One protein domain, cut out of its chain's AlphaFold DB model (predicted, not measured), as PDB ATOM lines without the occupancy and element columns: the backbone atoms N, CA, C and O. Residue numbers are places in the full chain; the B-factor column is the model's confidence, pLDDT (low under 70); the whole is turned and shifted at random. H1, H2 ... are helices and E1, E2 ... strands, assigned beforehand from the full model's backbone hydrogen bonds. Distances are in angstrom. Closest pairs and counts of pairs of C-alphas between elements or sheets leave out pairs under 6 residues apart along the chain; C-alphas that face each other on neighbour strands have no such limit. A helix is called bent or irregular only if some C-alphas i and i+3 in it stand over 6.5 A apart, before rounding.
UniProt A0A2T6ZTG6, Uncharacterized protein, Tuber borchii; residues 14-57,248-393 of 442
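Overview. This is residues 14 to 57 and 248 to 393 of the 442 residues of an uncharacterized protein of Tuber borchii (UniProt A0A2T6ZTG6). A short parallel pair of strands, E3 and E4, lies in the middle of a body made largely of loops, with H2 packed beside E4 and the shorter H4 alongside H2. The antiparallel pair E5 and E6 lies at one end of H2, H3 continues from E5 along another side, and the hairpin E1 and E2 reaches outward, its turn, residues 34 to 39, sticking out. The printed part has 190 residues, with four named helices and six named strands in the order E1 E2 E3 H1 E4 H2 E5 H3 H4 E6. The class is mixed, helices and strands, but under half of the residues are in named elements. The whole is compact, with a radius of gyration of the C-alphas of 17.0 A and spans of 55 by 41 by 29 A.

Arrangement. Start at the hairpin of E1, residues 28 to 33, and E2, residues 40 to 45, antiparallel at 154 degrees, where N 30 and O 43 are 2.8 A apart, within hydrogen-bond range. The closest C-alphas of E1 and E3, residues 48 to 50, are those of Trp 28 and Leu 48, 6.8 A apart. E3 is parallel to E4, residues 287 to 289, at 17 degrees, with N 288 and O 48 within hydrogen-bond range at 3.0 A. Next look at H2, residues 302 to 321: its C-alpha 313 is 6.8 A from C-alpha 288 of E4, the closest pair. H2 has a kink of 41 degrees near residue 315 and is irregular, C-alphas 316 and 319 being 7.4 A apart. With residues 304 to 312 alone it touches H4, residues 373 to 380, at a shallow tilt of 5 degrees, the same way; the closest C-alphas, of Tyr 312 and Ser 380, are 4.8 A apart. The closest C-alphas of H2 and E5, residues 325 to 330, are those of Pro 319 and Ala 325, 5.2 A apart. E5 is antiparallel to E6, residues 388 to 392, at 166 degrees, with N 389 and O 329 within hydrogen-bond range at 2.8 A. H1, residues 263 to 270, is close to but not clearly touching H3, residues 332 to 346, about perpendicular at 77 degrees; C-alphas 270 and 336 are closest, 6.4 A apart. H2 and H3 are apart. Every O i to N i+4 pair is within hydrogen-bond range in H1, H3 and H4, and 14 of 16 are in H2.

Along the chain. Find C-alpha 28 at (-45.368, 22.443, -22.892), where E1 begins; it runs 16.2 A, and E2 16.9 A. H2 starts at C-alpha 302, (-38.729, 48.368, -20.894), and spans 26.0 A; H3 spans 21.2 A and E5 14.2 A. E6 ends at C-alpha 392, (-47.324, 21.766, -40.274).

Size, cuts and confidence. The C-alphas farthest apart, of Gly 21 and Gly 354, are 55.9 A apart. Residues 58 to 247 are not printed; C-alphas 57 and 248 are 8.2 A apart across this cut. The links H1 to E4, E4 to H2 and H3 to H4 are long. Mean pLDDT of the printed part is 85.3; residues 14 to 26, 248 to 253, 354 and 356 are under 70.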
ATOM      1  N   ARG A  14     -41.517  21.294 -17.235       47.62
ATOM      2  CA  ARG A  14     -40.970  20.227 -18.081       47.62
ATOM      3  C   ARG A  14     -41.654  20.166 -19.442       47.62
ATOM      4  O   ARG A  14     -42.817  19.784 -19.546       47.62
ATOM      5  N   TYR A  15     -40.923  20.424 -20.522       40.66
ATOM      6  CA  TYR A  15     -41.373  19.989 -21.844       40.66
ATOM      7  C   TYR A  15     -41.268  18.458 -21.944       40.66
ATOM      8  O   TYR A  15     -40.171  17.909 -21.977       40.66
ATOM      9  N   ASN A  16     -42.407  17.761 -22.001       40.44
ATOM     10  CA  ASN A  16     -42.454  16.318 -22.246       40.44
ATOM     11  C   ASN A  16     -43.032  16.054 -23.644       40.44
ATOM     12  O   ASN A  16     -44.197  16.366 -23.905       40.44
ATOM     13  N   GLU A  17     -42.272  15.396 -24.524       39.59
ATOM     14  CA  GLU A  17     -42.888  14.677 -25.641       39.59
ATOM     15  C   GLU A  17     -43.494  13.387 -25.089       39.59
ATOM     16  O   GLU A  17     -42.769  12.532 -24.597       39.59
ATOM     17  N   ILE A  18     -44.827  13.261 -25.113       36.62
ATOM     18  CA  ILE A  18     -45.519  12.036 -24.687       36.62
ATOM     19  C   ILE A  18     -45.138  10.915 -25.667       36.62
ATOM     20  O   ILE A  18     -45.560  10.979 -26.828       36.62
ATOM     21  N   PRO A  19     -44.374   9.892 -25.248       33.03
ATOM     22  CA  PRO A  19     -44.059   8.759 -26.096       33.03
ATOM     23  C   PRO A  19     -45.159   7.722 -25.883       33.03
ATOM     24  O   PRO A  19     -45.209   7.093 -24.831       33.03
ATOM     25  N   ASN A  20     -46.093   7.627 -26.833       29.03
ATOM     26  CA  ASN A  20     -46.726   6.389 -27.318       29.03
ATOM     27  C   ASN A  20     -48.065   6.697 -28.003       29.03
ATOM     28  O   ASN A  20     -48.974   7.259 -27.400       29.03
ATOM     29  N   GLY A  21     -48.174   6.283 -29.271       26.23
ATOM     30  CA  GLY A  21     -49.418   6.276 -30.045       26.23
ATOM     31  C   GLY A  21     -49.826   7.648 -30.584       26.23
ATOM     32  O   GLY A  21     -50.649   8.330 -29.984       26.23
ATOM     33  N   ILE A  22     -49.306   7.992 -31.770       28.27
ATOM     34  CA  ILE A  22     -49.428   9.272 -32.503       28.27
ATOM     35  C   ILE A  22     -48.368  10.298 -32.047       28.27
ATOM     36  O   ILE A  22     -48.528  10.964 -31.034       28.27
ATOM     37  N   GLN A  23     -47.277  10.383 -32.817       29.33
ATOM     38  CA  GLN A  23     -46.173  11.366 -32.802       29.33
ATOM     39  C   GLN A  23     -46.349  12.647 -31.943       29.33
ATOM     40  O   GLN A  23     -47.374  13.322 -31.989       29.33
ATOM     41  N   GLY A  24     -45.269  13.027 -31.241       48.81
ATOM     42  CA  GLY A  24     -45.094  14.206 -30.381       48.81
ATOM     43  C   GLY A  24     -46.030  15.405 -30.610       48.81
ATOM     44  O   GLY A  24     -46.037  16.045 -31.663       48.81
ATOM     45  N   ARG A  25     -46.757  15.807 -29.564       55.59
ATOM     46  CA  ARG A  25     -47.788  16.858 -29.643       55.59
ATOM     47  C   ARG A  25     -47.287  18.311 -29.626       55.59
ATOM     48  O   ARG A  25     -48.129  19.196 -29.735       55.59
ATOM     49  N   GLY A  26     -45.980  18.583 -29.513       69.56
ATOM     50  CA  GLY A  26     -45.444  19.957 -29.566       69.56
ATOM     51  C   GLY A  26     -46.002  20.873 -28.471       69.56
ATOM     52  O   GLY A  26     -46.415  21.994 -28.763       69.56
ATOM     53  N   ARG A  27     -46.123  20.361 -27.240       83.62
ATOM     54  CA  ARG A  27     -46.785  21.036 -26.113       83.62
ATOM     55  C   ARG A  27     -45.859  21.135 -24.913       83.62
ATOM     56  O   ARG A  27     -45.129  20.199 -24.615       83.62
ATOM     57  N   TRP A  28     -45.969  22.242 -24.200       87.25
ATOM     58  CA  TRP A  28     -45.368  22.443 -22.892       87.25
ATOM     59  C   TRP A  28     -46.235  21.804 -21.820       87.25
ATOM     60  O   TRP A  28     -47.457  21.964 -21.851       87.25
ATOM     61  N   ARG A  29     -45.602  21.128 -20.861       88.69
ATOM     62  CA  ARG A  29     -46.234  20.702 -19.617       88.69
ATOM     63  C   ARG A  29     -45.619  21.493 -18.464       88.69
ATOM     64  O   ARG A  29     -44.413  21.537 -18.266       88.69
ATOM     65  N   LEU A  30     -46.465  22.148 -17.696       86.25
ATOM     66  CA  LEU A  30     -46.074  22.939 -16.546       86.25
ATOM     67  C   LEU A  30     -46.418  22.139 -15.299       86.25
ATOM     68  O   LEU A  30     -47.561  21.702 -15.168       86.25
ATOM     69  N   SER A  31     -45.451  21.949 -14.406       86.38
ATOM     70  CA  SER A  31     -45.711  21.450 -13.056       86.38
ATOM     71  C   SER A  31     -45.965  22.662 -12.170       86.38
ATOM     72  O   SER A  31     -45.117  23.547 -12.090       86.38
ATOM     73  N   LEU A  32     -47.137  22.737 -11.554       83.44
ATOM     74  CA  LEU A  32     -47.588  23.902 -10.800       83.44
ATOM     75  C   LEU A  32     -47.991  23.481  -9.389       83.44
ATOM     76  O   LEU A  32     -48.422  22.349  -9.177       83.44
ATOM     77  N   GLN A  33     -47.855  24.403  -8.438       84.62
ATOM     78  CA  GLN A  33     -48.356  24.242  -7.078       84.62
ATOM     79  C   GLN A  33     -49.332  25.375  -6.763       84.62
ATOM     80  O   GLN A  33     -49.001  26.549  -6.940       84.62
ATOM     81  N   ASP A  34     -50.523  25.033  -6.279       83.75
ATOM     82  CA  ASP A  34     -51.438  26.011  -5.701       83.75
ATOM     83  C   ASP A  34     -50.879  26.478  -4.348       83.75
ATOM     84  O   ASP A  34     -50.635  25.680  -3.445       83.75
ATOM     85  N   LEU A  35     -50.641  27.781  -4.195       82.00
ATOM     86  CA  LEU A  35     -50.036  28.325  -2.975       82.00
ATOM     87  C   LEU A  35     -51.006  28.401  -1.785       82.00
ATOM     88  O   LEU A  35     -50.547  28.553  -0.653       82.00
ATOM     89  N   LYS A  36     -52.322  28.321  -2.023       86.19
ATOM     90  CA  LYS A  36     -53.358  28.318  -0.983       86.19
ATOM     91  C   LYS A  36     -53.608  26.909  -0.460       86.19
ATOM     92  O   LYS A  36     -53.668  26.735   0.753       86.19
ATOM     93  N   THR A  37     -53.766  25.929  -1.352       90.44
ATOM     94  CA  THR A  37     -54.080  24.544  -0.958       90.44
ATOM     95  C   THR A  37     -52.832  23.684  -0.773       90.44
ATOM     96  O   THR A  37     -52.841  22.750   0.023       90.44
ATOM     97  N   GLY A  38     -51.732  24.025  -1.451       86.62
ATOM     98  CA  GLY A  38     -50.505  23.230  -1.496       86.62
ATOM     99  C   GLY A  38     -50.513  22.139  -2.570       86.62
ATOM    100  O   GLY A  38     -49.482  21.484  -2.754       86.62
ATOM    101  N   ASP A  39     -51.626  21.962  -3.290       86.06
ATOM    102  CA  ASP A  39     -51.799  20.889  -4.268       86.06
ATOM    103  C   ASP A  39     -50.903  21.081  -5.491       86.06
ATOM    104  O   ASP A  39     -50.775  22.182  -6.034       86.06
ATOM    105  N   ALA A  40     -50.313  19.983  -5.958       87.50
ATOM    106  CA  ALA A  40     -49.563  19.950  -7.203       87.50
ATOM    107  C   ALA A  40     -50.472  19.526  -8.365       87.50
ATOM    108  O   ALA A  40     -51.216  18.551  -8.262       87.50
ATOM    109  N   TYR A  41     -50.379  20.221  -9.496       84.62
ATOM    110  CA  TYR A  41     -51.119  19.884 -10.711       84.62
ATOM    111  C   TYR A  41     -50.295  20.168 -11.967       84.62
ATOM    112  O   TYR A  41     -49.295  20.887 -11.936       84.62
ATOM    113  N   PHE A  42     -50.721  19.591 -13.090       87.75
ATOM    114  CA  PHE A  42     -50.109  19.846 -14.389       87.75
ATOM    115  C   PHE A  42     -51.006  20.721 -15.259       87.75
ATOM    116  O   PHE A  42     -52.221  20.533 -15.303       87.75
ATOM    117  N   HIS A  43     -50.393  21.636 -16.004       86.31
ATOM    118  CA  HIS A  43     -51.053  22.387 -17.068       86.31
ATOM    119  C   HIS A  43     -50.348  22.130 -18.397       86.31
ATOM    120  O   HIS A  43     -49.123  22.100 -18.445       86.31
ATOM    121  N   GLU A  44     -51.098  21.954 -19.484       90.69
ATOM    122  CA  GLU A  44     -50.518  21.769 -20.815       90.69
ATOM    123  C   GLU A  44     -50.920  22.896 -21.760       90.69
ATOM    124  O   GLU A  44     -52.104  23.184 -21.937       90.69
ATOM    125  N   CYS A  45     -49.941  23.484 -22.447       90.12
ATOM    126  CA  CYS A  45     -50.181  24.523 -23.443       90.12
ATOM    127  C   CYS A  45     -49.377  24.272 -24.728       90.12
ATOM    128  O   CYS A  45     -48.373  23.565 -24.744       90.12
ATOM    129  N   LYS A  46     -49.844  24.824 -25.853       89.62
ATOM    130  CA  LYS A  46     -49.109  24.749 -27.132       89.62
ATOM    131  C   LYS A  46     -47.997  25.791 -27.221       89.62
ATOM    132  O   LYS A  46     -47.013  25.563 -27.909       89.62
ATOM    133  N   ILE A  47     -48.205  26.936 -26.579       93.44
ATOM    134  CA  ILE A  47     -47.361  28.125 -26.649       93.44
ATOM    135  C   ILE A  47     -47.099  28.562 -25.213       93.44
ATOM    136  O   ILE A  47     -48.050  28.673 -24.436       93.44
ATOM    137  N   LEU A  48     -45.836  28.814 -24.881       93.31
ATOM    138  CA  LEU A  48     -45.427  29.255 -23.556       93.31
ATOM    139  C   LEU A  48     -44.655  30.571 -23.666       93.31
ATOM    140  O   LEU A  48     -43.664  30.667 -24.383       93.31
ATOM    141  N   PHE A  49     -45.112  31.577 -22.931       93.88
ATOM    142  CA  PHE A  49     -44.362  32.804 -22.702       93.88
ATOM    143  C   PHE A  49     -43.866  32.797 -21.261       93.88
ATOM    144  O   PHE A  49     -44.679  32.642 -20.349       93.88
ATOM    145  N   THR A  50     -42.566  32.995 -21.040       90.81
ATOM    146  CA  THR A  50     -42.097  33.394 -19.709       90.81
ATOM    147  C   THR A  50     -42.183  34.912 -19.587       90.81
ATOM    148  O   THR A  50     -41.771  35.654 -20.480       90.81
ATOM    149  N   ALA A  51     -42.748  35.369 -18.477       90.56
ATOM    150  CA  ALA A  51     -42.853  36.776 -18.114       90.56
ATOM    151  C   ALA A  51     -42.304  37.006 -16.699       90.56
ATOM    152  O   ALA A  51     -42.805  37.861 -15.973       90.56
ATOM    153  N   GLN A  52     -41.300  36.213 -16.301       82.25
ATOM    154  CA  GLN A  52     -40.718  36.264 -14.959       82.25
ATOM    155  C   GLN A  52     -40.119  37.641 -14.646       82.25
ATOM    156  O   GLN A  52     -40.195  38.089 -13.511       82.25
ATOM    157  N   GLY A  53     -39.594  38.341 -15.655       78.88
ATOM    158  CA  GLY A  53     -38.949  39.640 -15.484       78.88
ATOM    159  C   GLY A  53     -37.490  39.523 -15.039       78.88
ATOM    160  O   GLY A  53     -37.001  38.448 -14.720       78.88
ATOM    161  N   LEU A  54     -36.779  40.654 -15.049       76.12
ATOM    162  CA  LEU A  54     -35.318  40.694 -14.867       76.12
ATOM    163  C   LEU A  54     -34.856  41.064 -13.453       76.12
ATOM    164  O   LEU A  54     -33.730  40.767 -13.070       76.12
ATOM    165  N   LEU A  55     -35.689  41.782 -12.698       78.00
ATOM    166  CA  LEU A  55     -35.331  42.411 -11.419       78.00
ATOM    167  C   LEU A  55     -36.264  41.935 -10.298       78.00
ATOM    168  O   LEU A  55     -36.826  42.743  -9.562       78.00
ATOM    169  N   VAL A  56     -36.481  40.622 -10.230       74.81
ATOM    170  CA  VAL A  56     -37.432  39.992  -9.294       74.81
ATOM    171  C   VAL A  56     -36.722  39.336  -8.115       74.81
ATOM    172  O   VAL A  56     -37.189  39.410  -6.981       74.81
ATOM    173  N   GLU A  57     -35.564  38.740  -8.375       74.00
ATOM    174  CA  GLU A  57     -34.760  38.033  -7.385       74.00
ATOM    175  C   GLU A  57     -34.080  39.003  -6.415       74.00
ATOM    176  O   GLU A  57     -33.358  39.922  -6.817       74.00
ATOM    177  N   ASP A 248     -30.124  35.818 -13.141       56.59
ATOM    178  CA  ASP A 248     -30.694  34.544 -13.589       56.59
ATOM    179  C   ASP A 248     -32.106  34.780 -14.164       56.59
ATOM    180  O   ASP A 248     -32.961  35.378 -13.511       56.59
ATOM    181  N   PHE A 249     -32.322  34.354 -15.412       62.44
ATOM    182  CA  PHE A 249     -33.547  34.564 -16.199       62.44
ATOM    183  C   PHE A 249     -34.629  33.498 -15.964       62.44
ATOM    184  O   PHE A 249     -35.746  33.666 -16.461       62.44
ATOM    185  N   PHE A 250     -34.292  32.406 -15.268       65.06
ATOM    186  CA  PHE A 250     -35.193  31.290 -14.970       65.06
ATOM    187  C   PHE A 250     -35.122  30.859 -13.504       65.06
ATOM    188  O   PHE A 250     -35.509  29.746 -13.150       65.06
ATOM    189  N   LYS A 251     -34.652  31.728 -12.609       62.59
ATOM    190  CA  LYS A 251     -34.420  31.345 -11.218       62.59
ATOM    191  C   LYS A 251     -35.685  30.811 -10.552       62.59
ATOM    192  O   LYS A 251     -36.754  31.409 -10.632       62.59
ATOM    193  N   GLY A 252     -35.578  29.649  -9.912       60.56
ATOM    194  CA  GLY A 252     -36.727  28.973  -9.300       60.56
ATOM    195  C   GLY A 252     -37.695  28.316 -10.295       60.56
ATOM    196  O   GLY A 252     -38.729  27.806  -9.866       60.56
ATOM    197  N   MET A 253     -37.366  28.296 -11.590       69.88
ATOM    198  CA  MET A 253     -38.076  27.599 -12.661       69.88
ATOM    199  C   MET A 253     -37.075  26.815 -13.516       69.88
ATOM    200  O   MET A 253     -36.356  27.371 -14.333       69.88
ATOM    201  N   GLU A 254     -37.063  25.492 -13.415       78.06
ATOM    202  CA  GLU A 254     -36.336  24.693 -14.404       78.06
ATOM    203  C   GLU A 254     -37.117  24.727 -15.723       78.06
ATOM    204  O   GLU A 254     -38.265  24.289 -15.745       78.06
ATOM    205  N   VAL A 255     -36.530  25.264 -16.798       82.12
ATOM    206  CA  VAL A 255     -37.119  25.248 -18.148       82.12
ATOM    207  C   VAL A 255     -36.335  24.275 -19.013       82.12
ATOM    208  O   VAL A 255     -35.166  24.506 -19.321       82.12
ATOM    209  N   LEU A 256     -36.998  23.190 -19.409       87.12
ATOM    210  CA  LEU A 256     -36.405  22.141 -20.235       87.12
ATOM    211  C   LEU A 256     -36.895  22.248 -21.678       87.12
ATOM    212  O   LEU A 256     -38.102  22.253 -21.922       87.12
ATOM    213  N   GLY A 257     -35.965  22.315 -22.625       85.81
ATOM    214  CA  GLY A 257     -36.220  22.206 -24.057       85.81
ATOM    215  C   GLY A 257     -36.290  20.748 -24.526       85.81
ATOM    216  O   GLY A 257     -36.517  19.808 -23.755       85.81
ATOM    217  N   ARG A 258     -36.093  20.537 -25.832       85.25
ATOM    218  CA  ARG A 258     -36.051  19.197 -26.434       85.25
ATOM    219  C   ARG A 258     -34.973  18.326 -25.775       85.25
ATOM    220  O   ARG A 258     -33.911  18.812 -25.402       85.25
ATOM    221  N   ASN A 259     -35.250  17.026 -25.663       84.00
ATOM    222  CA  ASN A 259     -34.353  16.024 -25.070       84.00
ATOM    223  C   ASN A 259     -33.971  16.295 -23.601       84.00
ATOM    224  O   ASN A 259     -33.003  15.723 -23.113       84.00
ATOM    225  N   GLY A 260     -34.725  17.145 -22.892       83.31
ATOM    226  CA  GLY A 260     -34.466  17.463 -21.488       83.31
ATOM    227  C   GLY A 260     -33.306  18.434 -21.259       83.31
ATOM    228  O   GLY A 260     -32.860  18.555 -20.124       83.31
ATOM    229  N   VAL A 261     -32.824  19.121 -22.300       85.44
ATOM    230  CA  VAL A 261     -31.765  20.135 -22.174       85.44
ATOM    231  C   VAL A 261     -32.312  21.348 -21.425       85.44
ATOM    232  O   VAL A 261     -33.323  21.921 -21.840       85.44
ATOM    233  N   SER A 262     -31.670  21.748 -20.328       84.75
ATOM    234  CA  SER A 262     -32.069  22.948 -19.585       84.75
ATOM    235  C   SER A 262     -31.662  24.235 -20.312       84.75
ATOM    236  O   SER A 262     -30.761  24.234 -21.150       84.75
ATOM    237  N   ALA A 263     -32.313  25.354 -19.988       85.12
ATOM    238  CA  ALA A 263     -31.915  26.666 -20.505       85.12
ATOM    239  C   ALA A 263     -30.452  27.020 -20.179       85.12
ATOM    240  O   ALA A 263     -29.751  27.552 -21.037       85.12
ATOM    241  N   ASP A 264     -29.970  26.648 -18.991       83.00
ATOM    242  CA  ASP A 264     -28.572  26.858 -18.597       83.00
ATOM    243  C   ASP A 264     -27.616  26.049 -19.479       83.00
ATOM    244  O   ASP A 264     -26.684  26.603 -20.057       83.00
ATOM    245  N   GLN A 265     -27.906  24.757 -19.685       85.12
ATOM    246  CA  GLN A 265     -27.123  23.898 -20.582       85.12
ATOM    247  C   GLN A 265     -27.129  24.416 -22.026       85.12
ATOM    248  O   GLN A 265     -26.122  24.328 -22.731       85.12
ATOM    249  N   HIS A 266     -28.263  24.958 -22.481       90.56
ATOM    250  CA  HIS A 266     -28.384  25.583 -23.797       90.56
ATOM    251  C   HIS A 266     -27.477  26.812 -23.925       90.56
ATOM    252  O   HIS A 266     -26.739  26.932 -24.904       90.56
ATOM    253  N   TRP A 267     -27.481  27.700 -22.930       90.44
ATOM    254  CA  TRP A 267     -26.626  28.887 -22.924       90.44
ATOM    255  C   TRP A 267     -25.141  28.557 -22.805       90.44
ATOM    256  O   TRP A 267     -24.343  29.168 -23.522       90.44
ATOM    257  N   ASP A 268     -24.771  27.554 -22.008       86.81
ATOM    258  CA  ASP A 268     -23.399  27.038 -21.952       86.81
ATOM    259  C   ASP A 268     -22.926  26.575 -23.341       86.81
ATOM    260  O   ASP A 268     -21.820  26.904 -23.772       86.81
ATOM    261  N   GLY A 269     -23.796  25.896 -24.100       87.12
ATOM    262  CA  GLY A 269     -23.516  25.455 -25.471       87.12
ATOM    263  C   GLY A 269     -23.406  26.580 -26.515       87.12
ATOM    264  O   GLY A 269     -22.865  26.359 -27.604       87.12
ATOM    265  N   ILE A 270     -23.908  27.782 -26.213       88.50
ATOM    266  CA  ILE A 270     -23.777  28.986 -27.053       88.50
ATOM    267  C   ILE A 270     -22.568  29.837 -26.631       88.50
ATOM    268  O   ILE A 270     -22.038  30.581 -27.457       88.50
ATOM    269  N   GLY A 271     -22.112  29.707 -25.382       86.12
ATOM    270  CA  GLY A 271     -21.036  30.502 -24.779       86.12
ATOM    271  C   GLY A 271     -21.525  31.602 -23.828       86.12
ATOM    272  O   GLY A 271     -20.706  32.342 -23.285       86.12
ATOM    273  N   GLY A 272     -22.838  31.715 -23.614       87.62
ATOM    274  CA  GLY A 272     -23.434  32.657 -22.674       87.62
ATOM    275  C   GLY A 272     -24.919  32.914 -22.929       87.62
ATOM    276  O   GLY A 272     -25.480  32.543 -23.962       87.62
ATOM    277  N   ILE A 273     -25.555  33.588 -21.969       90.00
ATOM    278  CA  ILE A 273     -26.988  33.897 -22.001       90.00
ATOM    279  C   ILE A 273     -27.322  34.754 -23.227       90.00
ATOM    280  O   ILE A 273     -26.789  35.854 -23.400       90.00
ATOM    281  N   GLY A 274     -28.244  34.270 -24.052       93.25
ATOM    282  CA  GLY A 274     -28.664  34.924 -25.284       93.25
ATOM    283  C   GLY A 274     -29.974  34.350 -25.810       93.25
ATOM    284  O   GLY A 274     -30.420  33.288 -25.384       93.25
ATOM    285  N   ALA A 275     -30.609  35.080 -26.725       96.06
ATOM    286  CA  ALA A 275     -31.808  34.621 -27.415       96.06
ATOM    287  C   ALA A 275     -31.923  35.287 -28.792       96.06
ATOM    288  O   ALA A 275     -31.629  36.478 -28.956       96.06
ATOM    289  N   TYR A 276     -32.409  34.548 -29.788       97.56
ATOM    290  CA  TYR A 276     -32.711  35.088 -31.107       97.56
ATOM    291  C   TYR A 276     -33.824  36.135 -31.023       97.56
ATOM    292  O   TYR A 276     -34.882  35.922 -30.425       97.56
ATOM    293  N   ASN A 277     -33.568  37.294 -31.630       96.25
ATOM    294  CA  ASN A 277     -34.409  38.484 -31.522       96.25
ATOM    295  C   ASN A 277     -34.812  38.826 -30.074       96.25
ATOM    296  O   ASN A 277     -35.912  39.319 -29.837       96.25
ATOM    297  N   THR A 278     -33.913  38.557 -29.118       95.69
ATOM    298  CA  THR A 278     -34.063  38.797 -27.671       95.69
ATOM    299  C   THR A 278     -35.138  37.953 -26.969       95.69
ATOM    300  O   THR A 278     -35.495  38.229 -25.824       95.69
ATOM    301  N   THR A 279     -35.688  36.929 -27.636       96.81
ATOM    302  CA  THR A 279     -36.865  36.212 -27.110       96.81
ATOM    303  C   THR A 279     -36.929  34.710 -27.383       96.81
ATOM    304  O   THR A 279     -37.513  33.997 -26.574       96.81
ATOM    305  N   ALA A 280     -36.356  34.206 -28.478       97.00
ATOM    306  CA  ALA A 280     -36.509  32.805 -28.882       97.00
ATOM    307  C   ALA A 280     -35.205  32.013 -28.744       97.00
ATOM    308  O   ALA A 280     -34.134  32.559 -29.001       97.00
ATOM    309  N   MET A 281     -35.305  30.727 -28.403       95.69
ATOM    310  CA  MET A 281     -34.158  29.821 -28.256       95.69
ATOM    311  C   MET A 281     -34.364  28.544 -29.077       95.69
ATOM    312  O   MET A 281     -35.480  28.020 -29.156       95.69
ATOM    313  N   HIS A 282     -33.307  28.042 -29.714       95.25
ATOM    314  CA  HIS A 282     -33.330  26.778 -30.446       95.25
ATOM    315  C   HIS A 282     -33.571  25.610 -29.481       95.25
ATOM    316  O   HIS A 282     -33.113  25.653 -28.349       95.25
ATOM    317  N   ASN A 283     -34.295  24.565 -29.901       92.31
ATOM    318  CA  ASN A 283     -34.806  23.480 -29.049       92.31
ATOM    319  C   ASN A 283     -35.874  23.878 -28.012       92.31
ATOM    320  O   ASN A 283     -36.421  22.988 -27.351       92.31
ATOM    321  N   PHE A 284     -36.270  25.153 -27.925       92.94
ATOM    322  CA  PHE A 284     -37.402  25.623 -27.116       92.94
ATOM    323  C   PHE A 284     -38.579  25.978 -28.039       92.94
ATOM    324  O   PHE A 284     -38.799  27.119 -28.442       92.94
ATOM    325  N   LEU A 285     -39.343  24.951 -28.417       91.19
ATOM    326  CA  LEU A 285     -40.447  25.038 -29.380       91.19
ATOM    327  C   LEU A 285     -41.594  25.919 -28.880       91.19
ATOM    328  O   LEU A 285     -42.049  25.733 -27.758       91.19
ATOM    329  N   ASN A 286     -42.143  26.803 -29.721       94.00
ATOM    330  CA  ASN A 286     -43.270  27.682 -29.352       94.00
ATOM    331  C   ASN A 286     -43.052  28.451 -28.026       94.00
ATOM    332  O   ASN A 286     -44.022  28.765 -27.326       94.00
ATOM    333  N   PHE A 287     -41.796  28.704 -27.660       94.56
ATOM    334  CA  PHE A 287     -41.409  29.306 -26.394       94.56
ATOM    335  C   PHE A 287     -40.752  30.658 -26.619       94.56
ATOM    336  O   PHE A 287     -39.890  30.807 -27.486       94.56
ATOM    337  N   PHE A 288     -41.179  31.641 -25.832       96.38
ATOM    338  CA  PHE A 288     -40.729  33.020 -25.961       96.38
ATOM    339  C   PHE A 288     -40.490  33.638 -24.587       96.38
ATOM    340  O   PHE A 288     -41.282  33.470 -23.657       96.38
ATOM    341  N   ILE A 289     -39.404  34.392 -24.472       94.75
ATOM    342  CA  ILE A 289     -39.023  35.115 -23.261       94.75
ATOM    343  C   ILE A 289     -39.449  36.572 -23.413       94.75
ATOM    344  O   ILE A 289     -38.958  37.259 -24.310       94.75
ATOM    345  N   LEU A 290     -40.367  37.049 -22.567       94.44
ATOM    346  CA  LEU A 290     -40.689  38.472 -22.480       94.44
ATOM    347  C   LEU A 290     -39.608  39.185 -21.677       94.44
ATOM    348  O   LEU A 290     -39.220  38.716 -20.610       94.44
ATOM    349  N   LEU A 291     -39.153  40.331 -22.191       91.50
ATOM    350  CA  LEU A 291     -38.010  41.055 -21.628       91.50
ATOM    351  C   LEU A 291     -36.780  40.133 -21.479       91.50
ATOM    352  O   LEU A 291     -36.104  40.139 -20.455       91.50
ATOM    353  N   GLY A 292     -36.529  39.305 -22.496       91.88
ATOM    354  CA  GLY A 292     -35.459  38.310 -22.495       91.88
ATOM    355  C   GLY A 292     -34.054  38.887 -22.687       91.88
ATOM    356  O   GLY A 292     -33.859  40.110 -22.621       91.88
ATOM    357  N   PRO A 293     -33.053  38.015 -22.899       92.62
ATOM    358  CA  PRO A 293     -31.665  38.425 -23.058       92.62
ATOM    359  C   PRO A 293     -31.491  39.501 -24.128       92.62
ATOM    360  O   PRO A 293     -32.108  39.441 -25.190       92.62
ATOM    361  N   ASN A 294     -30.637  40.485 -23.855       93.88
ATOM    362  CA  ASN A 294     -30.331  41.591 -24.762       93.88
ATOM    363  C   ASN A 294     -31.543  42.441 -25.187       93.88
ATOM    364  O   ASN A 294     -31.526  42.999 -26.278       93.88
ATOM    365  N   SER A 295     -32.591  42.568 -24.364       92.12
ATOM    366  CA  SER A 295     -33.791  43.368 -24.690       92.12
ATOM    367  C   SER A 295     -33.814  44.774 -24.070       92.12
ATOM    368  O   SER A 295     -34.528  45.658 -24.562       92.12
ATOM    369  N   VAL A 296     -33.035  45.022 -23.007       87.69
ATOM    370  CA  VAL A 296     -33.004  46.328 -22.324       87.69
ATOM    371  C   VAL A 296     -31.978  47.256 -22.960       87.69
ATOM    372  O   VAL A 296     -30.943  46.824 -23.426       87.69
ATOM    373  N   THR A 297     -32.209  48.562 -22.975       79.38
ATOM    374  CA  THR A 297     -31.289  49.515 -23.634       79.38
ATOM    375  C   THR A 297     -30.730  50.577 -22.688       79.38
ATOM    376  O   THR A 297     -29.979  51.455 -23.107       79.38
ATOM    377  N   GLY A 298     -31.112  50.551 -21.406       79.31
ATOM    378  CA  GLY A 298     -30.599  51.451 -20.363       79.31
ATOM    379  C   GLY A 298     -30.974  52.938 -20.492       79.31
ATOM    380  O   GLY A 298     -30.622  53.723 -19.609       79.31
ATOM    381  N   HIS A 299     -31.677  53.348 -21.556       85.94
ATOM    382  CA  HIS A 299     -32.013  54.754 -21.840       85.94
ATOM    383  C   HIS A 299     -33.485  55.034 -22.142       85.94
ATOM    384  O   HIS A 299     -33.864  56.192 -22.263       85.94
ATOM    385  N   THR A 300     -34.302  53.996 -22.280       89.31
ATOM    386  CA  THR A 300     -35.688  54.090 -22.749       89.31
ATOM    387  C   THR A 300     -36.511  52.954 -22.134       89.31
ATOM    388  O   THR A 300     -36.023  52.208 -21.281       89.31
ATOM    389  N   SER A 301     -37.786  52.868 -22.495       89.69
ATOM    390  CA  SER A 301     -38.792  52.090 -21.775       89.69
ATOM    391  C   SER A 301     -38.664  50.579 -21.981       89.69
ATOM    392  O   SER A 301     -38.727  50.087 -23.107       89.69
ATOM    393  N   ALA A 302     -38.610  49.827 -20.877       90.88
ATOM    394  CA  ALA A 302     -38.729  48.368 -20.894       90.88
ATOM    395  C   ALA A 302     -40.095  47.896 -21.430       90.88
ATOM    396  O   ALA A 302     -40.182  46.822 -22.015       90.88
ATOM    397  N   ILE A 303     -41.151  48.710 -21.297       92.31
ATOM    398  CA  ILE A 303     -42.479  48.390 -21.844       92.31
ATOM    399  C   ILE A 303     -42.421  48.325 -23.371       92.31
ATOM    400  O   ILE A 303     -42.981  47.408 -23.957       92.31
ATOM    401  N   VAL A 304     -41.686  49.239 -24.016       92.31
ATOM    402  CA  VAL A 304     -41.510  49.218 -25.479       92.31
ATOM    403  C   VAL A 304     -40.767  47.952 -25.913       92.31
ATOM    404  O   VAL A 304     -41.163  47.316 -26.885       92.31
ATOM    405  N   ALA A 305     -39.747  47.531 -25.160       93.38
ATOM    406  CA  ALA A 305     -39.050  46.274 -25.423       93.38
ATOM    407  C   ALA A 305     -39.990  45.056 -25.309       93.38
ATOM    408  O   ALA A 305     -39.956  44.181 -26.173       93.38
ATOM    409  N   ILE A 306     -40.866  45.028 -24.296       95.00
ATOM    410  CA  ILE A 306     -41.882  43.976 -24.121       95.00
ATOM    411  C   ILE A 306     -42.883  43.981 -25.282       95.00
ATOM    412  O   ILE A 306     -43.136  42.929 -25.864       95.00
ATOM    413  N   GLU A 307     -43.427  45.144 -25.654       94.81
ATOM    414  CA  GLU A 307     -44.357  45.282 -26.785       94.81
ATOM    415  C   GLU A 307     -43.717  44.789 -28.095       94.81
ATOM    416  O   GLU A 307     -44.349  44.047 -28.852       94.81
ATOM    417  N   ASN A 308     -42.443  45.128 -28.331       94.50
ATOM    418  CA  ASN A 308     -41.665  44.650 -29.477       94.50
ATOM    419  C   ASN A 308     -41.530  43.123 -29.473       94.50
ATOM    420  O   ASN A 308     -41.740  42.485 -30.505       94.50
ATOM    421  N   THR A 309     -41.205  42.531 -28.321       94.94
ATOM    422  CA  THR A 309     -41.114  41.076 -28.168       94.94
ATOM    423  C   THR A 309     -42.456  40.396 -28.443       94.94
ATOM    424  O   THR A 309     -42.500  39.415 -29.185       94.94
ATOM    425  N   VAL A 310     -43.551  40.915 -27.878       96.12
ATOM    426  CA  VAL A 310     -44.899  40.355 -28.057       96.12
ATOM    427  C   VAL A 310     -45.315  40.411 -29.527       96.12
ATOM    428  O   VAL A 310     -45.739  39.395 -30.076       96.12
ATOM    429  N   ASP A 311     -45.155  41.558 -30.194       95.38
ATOM    430  CA  ASP A 311     -45.504  41.691 -31.615       95.38
ATOM    431  C   ASP A 311     -44.681  40.737 -32.490       95.38
ATOM    432  O   ASP A 311     -45.236  40.060 -33.359       95.38
ATOM    433  N   TYR A 312     -43.377  40.624 -32.227       97.44
ATOM    434  CA  TYR A 312     -42.509  39.696 -32.944       97.44
ATOM    435  C   TYR A 312     -42.942  38.238 -32.751       97.44
ATOM    436  O   TYR A 312     -43.159  37.518 -33.729       97.44
ATOM    437  N   ALA A 313     -43.120  37.811 -31.499       97.12
ATOM    438  CA  ALA A 313     -43.515  36.449 -31.165       97.12
ATOM    439  C   ALA A 313     -44.862  36.082 -31.800       97.12
ATOM    440  O   ALA A 313     -44.988  35.020 -32.405       97.12
ATOM    441  N   LEU A 314     -45.856  36.978 -31.758       96.56
ATOM    442  CA  LEU A 314     -47.164  36.749 -32.383       96.56
ATOM    443  C   LEU A 314     -47.080  36.623 -33.911       96.56
ATOM    444  O   LEU A 314     -47.818  35.831 -34.501       96.56
ATOM    445  N   ARG A 315     -46.171  37.355 -34.571       96.62
ATOM    446  CA  ARG A 315     -45.927  37.200 -36.017       96.62
ATOM    447  C   ARG A 315     -45.340  35.835 -36.342       96.62
ATOM    448  O   ARG A 315     -45.811  35.195 -37.281       96.62
ATOM    449  N   VAL A 316     -44.355  35.391 -35.563       97.12
ATOM    450  CA  VAL A 316     -43.744  34.062 -35.705       97.12
ATOM    451  C   VAL A 316     -44.780  32.966 -35.437       97.12
ATOM    452  O   VAL A 316     -44.899  32.025 -36.215       97.12
ATOM    453  N   LEU A 317     -45.589  33.116 -34.387       96.25
ATOM    454  CA  LEU A 317     -46.604  32.148 -33.959       96.25
ATOM    455  C   LEU A 317     -47.870  32.145 -34.817       96.25
ATOM    456  O   LEU A 317     -48.727  31.278 -34.634       96.25
ATOM    457  N   LYS A 318     -48.013  33.074 -35.766       95.56
ATOM    458  CA  LYS A 318     -49.199  33.198 -36.624       95.56
ATOM    459  C   LYS A 318     -49.639  31.869 -37.269       95.56
ATOM    460  O   LYS A 318     -50.845  31.620 -37.269       95.56
ATOM    461  N   PRO A 319     -48.748  30.992 -37.783       93.00
ATOM    462  CA  PRO A 319     -49.149  29.685 -38.310       93.00
ATOM    463  C   PRO A 319     -49.711  28.741 -37.238       93.00
ATOM    464  O   PRO A 319     -50.671  28.022 -37.511       93.00
ATOM    465  N   VAL A 320     -49.167  28.769 -36.016       92.38
ATOM    466  CA  VAL A 320     -49.634  27.951 -34.881       92.38
ATOM    467  C   VAL A 320     -50.995  28.435 -34.388       92.38
ATOM    468  O   VAL A 320     -51.915  27.638 -34.211       92.38
ATOM    469  N   LEU A 321     -51.153  29.753 -34.243       93.12
ATOM    470  CA  LEU A 321     -52.406  30.393 -33.825       93.12
ATOM    471  C   LEU A 321     -53.542  30.165 -34.831       93.12
ATOM    472  O   LEU A 321     -54.695  30.035 -34.436       93.12
ATOM    473  N   ARG A 322     -53.220  30.078 -36.127       91.56
ATOM    474  CA  ARG A 322     -54.182  29.759 -37.197       91.56
ATOM    475  C   ARG A 322     -54.431  28.260 -37.384       91.56
ATOM    476  O   ARG A 322     -55.251  27.893 -38.214       91.56
ATOM    477  N   GLY A 323     -53.725  27.399 -36.651       88.50
ATOM    478  CA  GLY A 323     -53.871  25.946 -36.749       88.50
ATOM    479  C   GLY A 323     -53.214  25.305 -37.977       88.50
ATOM    480  O   GLY A 323     -53.447  24.123 -38.218       88.50
ATOM    481  N   TYR A 324     -52.386  26.040 -38.728       88.88
ATOM    482  CA  TYR A 324     -51.636  25.524 -39.885       88.88
ATOM    483  C   TYR A 324     -50.333  24.822 -39.492       88.88
ATOM    484  O   TYR A 324     -49.832  23.976 -40.233       88.88
ATOM    485  N   ALA A 325     -49.788  25.175 -38.329       90.00
ATOM    486  CA  ALA A 325     -48.594  24.567 -37.769       90.00
ATOM    487  C   ALA A 325     -48.832  24.065 -36.346       90.00
ATOM    488  O   ALA A 325     -49.623  24.618 -35.584       90.00
ATOM    489  N   SER A 326     -48.108  23.015 -35.980       88.88
ATOM    490  CA  SER A 326     -48.012  22.530 -34.606       88.88
ATOM    491  C   SER A 326     -46.896  23.248 -33.851       88.88
ATOM    492  O   SER A 326     -47.001  23.436 -32.640       88.88
ATOM    493  N   ARG A 327     -45.824  23.631 -34.557       88.94
ATOM    494  CA  ARG A 327     -44.575  24.101 -33.957       88.94
ATOM    495  C   ARG A 327     -43.904  25.158 -34.827       88.94
ATOM    496  O   ARG A 327     -43.916  25.047 -36.055       88.94
ATOM    497  N   VAL A 328     -43.288  26.130 -34.168       94.19
ATOM    498  CA  VAL A 328     -42.283  27.037 -34.722       94.19
ATOM    499  C   VAL A 328     -41.027  26.966 -33.860       94.19
ATOM    500  O   VAL A 328     -41.108  26.910 -32.629       94.19
ATOM    501  N   GLU A 329     -39.875  26.951 -34.517       94.56
ATOM    502  CA  GLU A 329     -38.562  26.811 -33.895       94.56
ATOM    503  C   GLU A 329     -37.557  27.716 -34.596       94.56
ATOM    504  O   GLU A 329     -37.524  27.758 -35.824       94.56
ATOM    505  N   VAL A 330     -36.725  28.433 -33.841       97.50
ATOM    506  CA  VAL A 330     -35.582  29.122 -34.441       97.50
ATOM    507  C   VAL A 330     -34.482  28.106 -34.743       97.50
ATOM    508  O   VAL A 330     -34.196  27.218 -33.937       97.50
ATOM    509  N   LYS A 331     -33.841  28.233 -35.904       97.75
ATOM    510  CA  LYS A 331     -32.698  27.391 -36.266       97.75
ATOM    511  C   LYS A 331     -31.509  27.670 -35.356       97.75
ATOM    512  O   LYS A 331     -31.181  28.831 -35.114       97.75
ATOM    513  N   GLU A 332     -30.800  26.614 -34.965       96.50
ATOM    514  CA  GLU A 332     -29.597  26.695 -34.129       96.50
ATOM    515  C   GLU A 332     -28.581  27.702 -34.677       96.50
ATOM    516  O   GLU A 332     -28.127  28.608 -33.979       96.50
ATOM    517  N   ARG A 333     -28.268  27.580 -35.973       97.44
ATOM    518  CA  ARG A 333     -27.344  28.478 -36.663       97.44
ATOM    519  C   ARG A 333     -27.802  29.935 -36.576       97.44
ATOM    520  O   ARG A 333     -26.982  30.803 -36.298       97.44
ATOM    521  N   SER A 334     -29.090  30.198 -36.795       98.19
ATOM    522  CA  SER A 334     -29.640  31.556 -36.780       98.19
ATOM    523  C   SER A 334     -29.585  32.172 -35.382       98.19
ATOM    524  O   SER A 334     -29.230  33.344 -35.258       98.19
ATOM    525  N   GLU A 335     -29.888  31.402 -34.331       98.00
ATOM    526  CA  GLU A 335     -29.712  31.842 -32.942       98.00
ATOM    527  C   GLU A 335     -28.249  32.157 -32.639       98.00
ATOM    528  O   GLU A 335     -27.944  33.276 -32.223       98.00
ATOM    529  N   LYS A 336     -27.338  31.215 -32.909       97.44
ATOM    530  CA  LYS A 336     -25.907  31.387 -32.641       97.44
ATOM    531  C   LYS A 336     -25.335  32.602 -33.367       97.44
ATOM    532  O   LYS A 336     -24.682  33.425 -32.728       97.44
ATOM    533  N   GLU A 337     -25.611  32.754 -34.663       97.69
ATOM    534  CA  GLU A 337     -25.171  33.915 -35.449       97.69
ATOM    535  C   GLU A 337     -25.726  35.227 -34.875       97.69
ATOM    536  O   GLU A 337     -24.991  36.206 -34.753       97.69
ATOM    537  N   TYR A 338     -27.002  35.254 -34.477       97.38
ATOM    538  CA  TYR A 338     -27.624  36.444 -33.899       97.38
ATOM    539  C   TYR A 338     -27.008  36.843 -32.555       97.38
ATOM    540  O   TYR A 338     -26.695  38.017 -32.353       97.38
ATOM    541  N   VAL A 339     -26.833  35.879 -31.647       97.25
ATOM    542  CA  VAL A 339     -26.276  36.119 -30.310       97.25
ATOM    543  C   VAL A 339     -24.841  36.634 -30.420       97.25
ATOM    544  O   VAL A 339     -24.513  37.668 -29.838       97.25
ATOM    545  N   HIS A 340     -24.003  35.992 -31.238       96.88
ATOM    546  CA  HIS A 340     -22.617  36.422 -31.433       96.88
ATOM    547  C   HIS A 340     -22.512  37.779 -32.133       96.88
ATOM    548  O   HIS A 340     -21.636  38.575 -31.792       96.88
ATOM    549  N   TRP A 341     -23.421  38.073 -33.069       97.19
ATOM    550  CA  TRP A 341     -23.524  39.396 -33.677       97.19
ATOM    551  C   TRP A 341     -23.853  40.468 -32.634       97.19
ATOM    552  O   TRP A 341     -23.137  41.461 -32.551       97.19
ATOM    553  N   ILE A 342     -24.852  40.248 -31.769       96.19
ATOM    554  CA  ILE A 342     -25.158  41.180 -30.673       96.19
ATOM    555  C   ILE A 342     -23.951  41.388 -29.758       96.19
ATOM    556  O   ILE A 342     -23.619  42.533 -29.452       96.19
ATOM    557  N   GLN A 343     -23.265  40.319 -29.342       95.31
ATOM    558  CA  GLN A 343     -22.085  40.456 -28.483       95.31
ATOM    559  C   GLN A 343     -20.960  41.237 -29.176       95.31
ATOM    560  O   GLN A 343     -20.272  42.028 -28.530       95.31
ATOM    561  N   ALA A 344     -20.777  41.060 -30.489       95.38
ATOM    562  CA  ALA A 344     -19.798  41.820 -31.264       95.38
ATOM    563  C   ALA A 344     -20.096  43.318 -31.306       95.38
ATOM    564  O   ALA A 344     -19.182  44.133 -31.194       95.38
ATOM    565  N   GLU A 345     -21.368  43.672 -31.405       95.25
ATOM    566  CA  GLU A 345     -21.830  45.056 -31.456       95.25
ATOM    567  C   GLU A 345     -21.781  45.695 -30.063       95.25
ATOM    568  O   GLU A 345     -21.332  46.830 -29.914       95.25
ATOM    569  N   LEU A 346     -22.102  44.937 -29.009       93.00
ATOM    570  CA  LEU A 346     -21.972  45.385 -27.619       93.00
ATOM    571  C   LEU A 346     -20.526  45.725 -27.239       93.00
ATOM    572  O   LEU A 346     -20.314  46.661 -26.465       93.00
ATOM    573  N   ARG A 347     -19.520  45.058 -27.824       90.88
ATOM    574  CA  ARG A 347     -18.102  45.441 -27.651       90.88
ATOM    575  C   ARG A 347     -17.787  46.852 -28.156       90.88
ATOM    576  O   ARG A 347     -16.826  47.447 -27.686       90.88
ATOM    577  N   GLN A 348     -18.594  47.399 -29.062       90.19
ATOM    578  CA  GLN A 348     -18.440  48.758 -29.591       90.19
ATOM    579  C   GLN A 348     -19.260  49.801 -28.817       90.19
ATOM    580  O   GLN A 348     -19.417  50.939 -29.266       90.19
ATOM    581  N   THR A 349     -19.790  49.432 -27.651       90.56
ATOM    582  CA  THR A 349     -20.580  50.314 -26.788       90.56
ATOM    583  C   THR A 349     -19.862  50.598 -25.475       90.56
ATOM    584  O   THR A 349     -18.976  49.860 -25.042       90.56
ATOM    585  N   LEU A 350     -20.295  51.658 -24.795       88.19
ATOM    586  CA  LEU A 350     -19.774  52.051 -23.487       88.19
ATOM    587  C   LEU A 350     -19.924  50.956 -22.417       88.19
ATOM    588  O   LEU A 350     -19.114  50.883 -21.497       88.19
ATOM    589  N   TRP A 351     -20.938  50.091 -22.518       84.06
ATOM    590  CA  TRP A 351     -21.183  49.052 -21.511       84.06
ATOM    591  C   TRP A 351     -20.027  48.054 -21.376       84.06
ATOM    592  O   TRP A 351     -19.859  47.477 -20.304       84.06
ATOM    593  N   ASN A 352     -19.191  47.917 -22.411       80.12
ATOM    594  CA  ASN A 352     -18.072  46.978 -22.431       80.12
ATOM    595  C   ASN A 352     -16.690  47.650 -22.269       80.12
ATOM    596  O   ASN A 352     -15.673  46.976 -22.408       80.12
ATOM    597  N   THR A 353     -16.605  48.940 -21.906       76.44
ATOM    598  CA  THR A 353     -15.316  49.644 -21.687       76.44
ATOM    599  C   THR A 353     -14.821  49.598 -20.233       76.44
ATOM    600  O   THR A 353     -14.343  50.601 -19.708       76.44
ATOM    601  N   GLY A 354     -14.980  48.466 -19.540       66.94
ATOM    602  CA  GLY A 354     -14.582  48.318 -18.124       66.94
ATOM    603  C   GLY A 354     -15.643  48.758 -17.104       66.94
ATOM    604  O   GLY A 354     -15.368  48.868 -15.912       66.94
ATOM    605  N   CYS A 355     -16.874  48.989 -17.558       70.25
ATOM    606  CA  CYS A 355     -18.025  49.294 -16.719       70.25
ATOM    607  C   CYS A 355     -18.493  48.079 -15.908       70.25
ATOM    608  O   CYS A 355     -19.045  47.133 -16.462       70.25
ATOM    609  N   THR A 356     -18.359  48.118 -14.578       67.19
ATOM    610  CA  THR A 356     -18.939  47.077 -13.711       67.19
ATOM    611  C   THR A 356     -20.409  47.380 -13.414       67.19
ATOM    612  O   THR A 356     -20.736  48.216 -12.561       67.19
ATOM    613  N   SER A 357     -21.312  46.695 -14.108       71.69
ATOM    614  CA  SER A 357     -22.763  46.791 -13.924       71.69
ATOM    615  C   SER A 357     -23.377  45.395 -13.856       71.69
ATOM    616  O   SER A 357     -22.699  44.416 -14.138       71.69
ATOM    617  N   TRP A 358     -24.658  45.298 -13.511       71.19
ATOM    618  CA  TRP A 358     -25.385  44.027 -13.576       71.19
ATOM    619  C   TRP A 358     -25.663  43.568 -15.020       71.19
ATOM    620  O   TRP A 358     -26.197  42.485 -15.219       71.19
ATOM    621  N   TYR A 359     -25.316  44.377 -16.030       77.94
ATOM    622  CA  TYR A 359     -25.482  44.011 -17.435       77.94
ATOM    623  C   TYR A 359     -24.479  42.963 -17.915       77.94
ATOM    624  O   TYR A 359     -24.744  42.277 -18.901       77.94
ATOM    625  N   THR A 360     -23.313  42.898 -17.268       72.19
ATOM    626  CA  THR A 360     -22.145  42.161 -17.742       72.19
ATOM    627  C   THR A 360     -21.636  41.185 -16.689       72.19
ATOM    628  O   THR A 360     -21.457  41.547 -15.529       72.19
ATOM    629  N   SER A 361     -21.343  39.958 -17.117       74.56
ATOM    630  CA  SER A 361     -20.668  38.939 -16.314       74.56
ATOM    631  C   SER A 361     -19.582  38.277 -17.156       74.56
ATOM    632  O   SER A 361     -19.826  37.902 -18.299       74.56
ATOM    633  N   ASN A 362     -18.351  38.215 -16.637       71.75
ATOM    634  CA  ASN A 362     -17.186  37.631 -17.321       71.75
ATOM    635  C   ASN A 362     -16.963  38.133 -18.767       71.75
ATOM    636  O   ASN A 362     -16.562  37.381 -19.649       71.75
ATOM    637  N   GLY A 363     -17.232  39.420 -19.022       75.69
ATOM    638  CA  GLY A 363     -17.097  40.030 -20.353       75.69
ATOM    639  C   GLY A 363     -18.259  39.749 -21.316       75.69
ATOM    640  O   GLY A 363     -18.293  40.330 -22.400       75.69
ATOM    641  N   TRP A 364     -19.229  38.928 -20.914       83.38
ATOM    642  CA  TRP A 364     -20.470  38.682 -21.641       83.38
ATOM    643  C   TRP A 364     -21.561  39.641 -21.178       83.38
ATOM    644  O   TRP A 364     -21.783  39.810 -19.978       83.38
ATOM    645  N   ASN A 365     -22.265  40.272 -22.116       89.00
ATOM    646  CA  ASN A 365     -23.358  41.184 -21.797       89.00
ATOM    647  C   ASN A 365     -24.696  40.524 -22.139       89.00
ATOM    648  O   ASN A 365     -25.100  40.497 -23.300       89.00
ATOM    649  N   SER A 366     -25.382  39.984 -21.137       88.00
ATOM    650  CA  SER A 366     -26.651  39.262 -21.312       88.00
ATOM    651  C   SER A 366     -27.874  40.180 -21.329       88.00
ATOM    652  O   SER A 366     -28.976  39.742 -21.655       88.00
ATOM    653  N   MET A 367     -27.703  41.460 -20.988       87.75
ATOM    654  CA  MET A 367     -28.829  42.341 -20.693       87.75
ATOM    655  C   MET A 367     -29.086  43.351 -21.800       87.75
ATOM    656  O   MET A 367     -30.227  43.501 -22.241       87.75
ATOM    657  N   THR A 368     -28.054  44.065 -22.251       90.81
ATOM    658  CA  THR A 368     -28.276  45.251 -23.078       90.81
ATOM    659  C   THR A 368     -28.415  44.933 -24.560       90.81
ATOM    660  O   THR A 368     -27.741  44.047 -25.083       90.81
ATOM    661  N   TYR A 369     -29.250  45.700 -25.248       94.38
ATOM    662  CA  TYR A 369     -29.364  45.739 -26.694       94.38
ATOM    663  C   TYR A 369     -28.428  46.828 -27.249       94.38
ATOM    664  O   TYR A 369     -28.483  47.964 -26.769       94.38
ATOM    665  N   PRO A 370     -27.578  46.529 -28.249       94.00
ATOM    666  CA  PRO A 370     -26.530  47.454 -28.687       94.00
ATOM    667  C   PRO A 370     -27.029  48.632 -29.533       94.00
ATOM    668  O   PRO A 370     -26.254  49.547 -29.797       94.00
ATOM    669  N   TRP A 371     -28.302  48.643 -29.942       94.38
ATOM    670  CA  TRP A 371     -28.899  49.716 -30.745       94.38
ATOM    671  C   TRP A 371     -30.056  50.423 -30.028       94.38
ATOM    672  O   TRP A 371     -30.392  50.135 -28.878       94.38
ATOM    673  N   SER A 372     -30.680  51.370 -30.724       94.06
ATOM    674  CA  SER A 372     -31.849  52.109 -30.248       94.06
ATOM    675  C   SER A 372     -33.100  51.215 -30.142       94.06
ATOM    676  O   SER A 372     -33.190  50.173 -30.806       94.06
ATOM    677  N   GLN A 373     -34.103  51.610 -29.345       92.75
ATOM    678  CA  GLN A 373     -35.380  50.877 -29.342       92.75
ATOM    679  C   GLN A 373     -36.124  51.042 -30.660       92.75
ATOM    680  O   GLN A 373     -36.877  50.149 -31.034       92.75
ATOM    681  N   LEU A 374     -35.894  52.129 -31.401       92.94
ATOM    682  CA  LEU A 374     -36.433  52.262 -32.751       92.94
ATOM    683  C   LEU A 374     -35.893  51.164 -33.682       92.94
ATOM    684  O   LEU A 374     -36.662  50.553 -34.424       92.94
ATOM    685  N   HIS A 375     -34.590  50.868 -33.614       94.62
ATOM    686  CA  HIS A 375     -34.009  49.748 -34.357       94.62
ATOM    687  C   HIS A 375     -34.631  48.416 -33.921       94.62
ATOM    688  O   HIS A 375     -35.010  47.604 -34.770       94.62
ATOM    689  N   TYR A 376     -34.792  48.210 -32.608       94.56
ATOM    690  CA  TYR A 376     -35.420  46.998 -32.094       94.56
ATOM    691  C   TYR A 376     -36.871  46.851 -32.587       94.56
ATOM    692  O   TYR A 376     -37.241  45.800 -33.109       94.56
ATOM    693  N   TYR A 377     -37.653  47.931 -32.533       93.62
ATOM    694  CA  TYR A 377     -39.019  48.004 -33.048       93.62
ATOM    695  C   TYR A 377     -39.096  47.572 -34.513       93.62
ATOM    696  O   TYR A 377     -39.851  46.657 -34.843       93.62
ATOM    697  N   TYR A 378     -38.288  48.174 -35.395       94.31
ATOM    698  CA  TYR A 378     -38.295  47.827 -36.820       94.31
ATOM    699  C   TYR A 378     -37.927  46.368 -37.057       94.31
ATOM    700  O   TYR A 378     -38.594  45.681 -37.835       94.31
ATOM    701  N   ARG A 379     -36.901  45.871 -36.359       92.88
ATOM    702  CA  ARG A 379     -36.480  44.477 -36.482       92.88
ATOM    703  C   ARG A 379     -37.586  43.513 -36.056       92.88
ATOM    704  O   ARG A 379     -37.838  42.534 -36.754       92.88
ATOM    705  N   SER A 380     -38.291  43.825 -34.973       93.44
ATOM    706  CA  SER A 380     -39.400  43.023 -34.453       93.44
ATOM    707  C   SER A 380     -40.646  43.011 -35.347       93.44
ATOM    708  O   SER A 380     -41.493  42.132 -35.206       93.44
ATOM    709  N   ARG A 381     -40.752  43.904 -36.342       93.69
ATOM    710  CA  ARG A 381     -41.841  43.851 -37.336       93.69
ATOM    711  C   ARG A 381     -41.626  42.803 -38.433       93.69
ATOM    712  O   ARG A 381     -42.602  42.424 -39.091       93.69
ATOM    713  N   VAL A 382     -40.391  42.340 -38.644       92.69
ATOM    714  CA  VAL A 382     -40.017  41.498 -39.791       92.69
ATOM    715  C   VAL A 382     -39.545  40.122 -39.330       92.69
ATOM    716  O   VAL A 382     -38.496  39.973 -38.709       92.69
ATOM    717  N   VAL A 383     -40.295  39.083 -39.701       95.62
ATOM    718  CA  VAL A 383     -39.890  37.688 -39.482       95.62
ATOM    719  C   VAL A 383     -39.080  37.206 -40.681       95.62
ATOM    720  O   VAL A 383     -39.585  37.132 -41.801       95.62
ATOM    721  N   LYS A 384     -37.816  36.846 -40.448       95.75
ATOM    722  CA  LYS A 384     -36.959  36.217 -41.458       95.75
ATOM    723  C   LYS A 384     -37.316  34.739 -41.579       95.75
ATOM    724  O   LYS A 384     -36.770  33.924 -40.850       95.75
ATOM    725  N   ALA A 385     -38.208  34.386 -42.504       94.50
ATOM    726  CA  ALA A 385     -38.706  33.012 -42.651       94.50
ATOM    727  C   ALA A 385     -37.593  31.946 -42.728       94.50
ATOM    728  O   ALA A 385     -37.739  30.871 -42.163       94.50
ATOM    729  N   LYS A 386     -36.449  32.262 -43.355       96.88
ATOM    730  CA  LYS A 386     -35.299  31.348 -43.462       96.88
ATOM    731  C   LYS A 386     -34.684  30.931 -42.119       96.88
ATOM    732  O   LYS A 386     -34.039  29.885 -42.075       96.88
ATOM    733  N   ASP A 387     -34.875  31.734 -41.072       97.81
ATOM    734  CA  ASP A 387     -34.311  31.521 -39.734       97.81
ATOM    735  C   ASP A 387     -35.193  30.612 -38.861       97.81
ATOM    736  O   ASP A 387     -34.813  30.287 -37.739       97.81
ATOM    737  N   TRP A 388     -36.359  30.202 -39.371       97.44
ATOM    738  CA  TRP A 388     -37.357  29.441 -38.629       97.44
ATOM    739  C   TRP A 388     -37.689  28.124 -39.321       97.44
ATOM    740  O   TRP A 388     -37.852  28.073 -40.541       97.44
ATOM    741  N   ASP A 389     -37.851  27.079 -38.520       94.88
ATOM    742  CA  ASP A 389     -38.468  25.821 -38.914       94.88
ATOM    743  C   ASP A 389     -39.926  25.803 -38.444       94.88
ATOM    744  O   ASP A 389     -40.249  26.164 -37.308       94.88
ATOM    745  N   VAL A 390     -40.831  25.409 -39.343       93.19
ATOM    746  CA  VAL A 390     -42.278  25.369 -39.096       93.19
ATOM    747  C   VAL A 390     -42.788  23.964 -39.380       93.19
ATOM    748  O   VAL A 390     -42.712  23.482 -40.508       93.19
ATOM    749  N   THR A 391     -43.341  23.300 -38.367       90.44
ATOM    750  CA  THR A 391     -43.903  21.949 -38.510       90.44
ATOM    751  C   THR A 391     -45.412  22.030 -38.728       90.44
ATOM    752  O   THR A 391     -46.151  22.371 -37.805       90.44
ATOM    753  N   CYS A 392     -45.897  21.700 -39.925       85.50
ATOM    754  CA  CYS A 392     -47.324  21.766 -40.274       85.50
ATOM    755  C   CYS A 392     -48.175  20.686 -39.568       85.50
ATOM    756  O   CYS A 392     -47.704  19.582 -39.314       85.50
ATOM    757  N   THR A 393     -49.438  20.996 -39.249       73.50
ATOM    758  CA  THR A 393     -50.387  20.112 -38.524       73.50
ATOM    759  C   THR A 393     -51.112  19.093 -39.410       73.50
ATOM    760  O   THR A 393     -51.651  18.121 -38.890       73.50
TER     761      THR A 393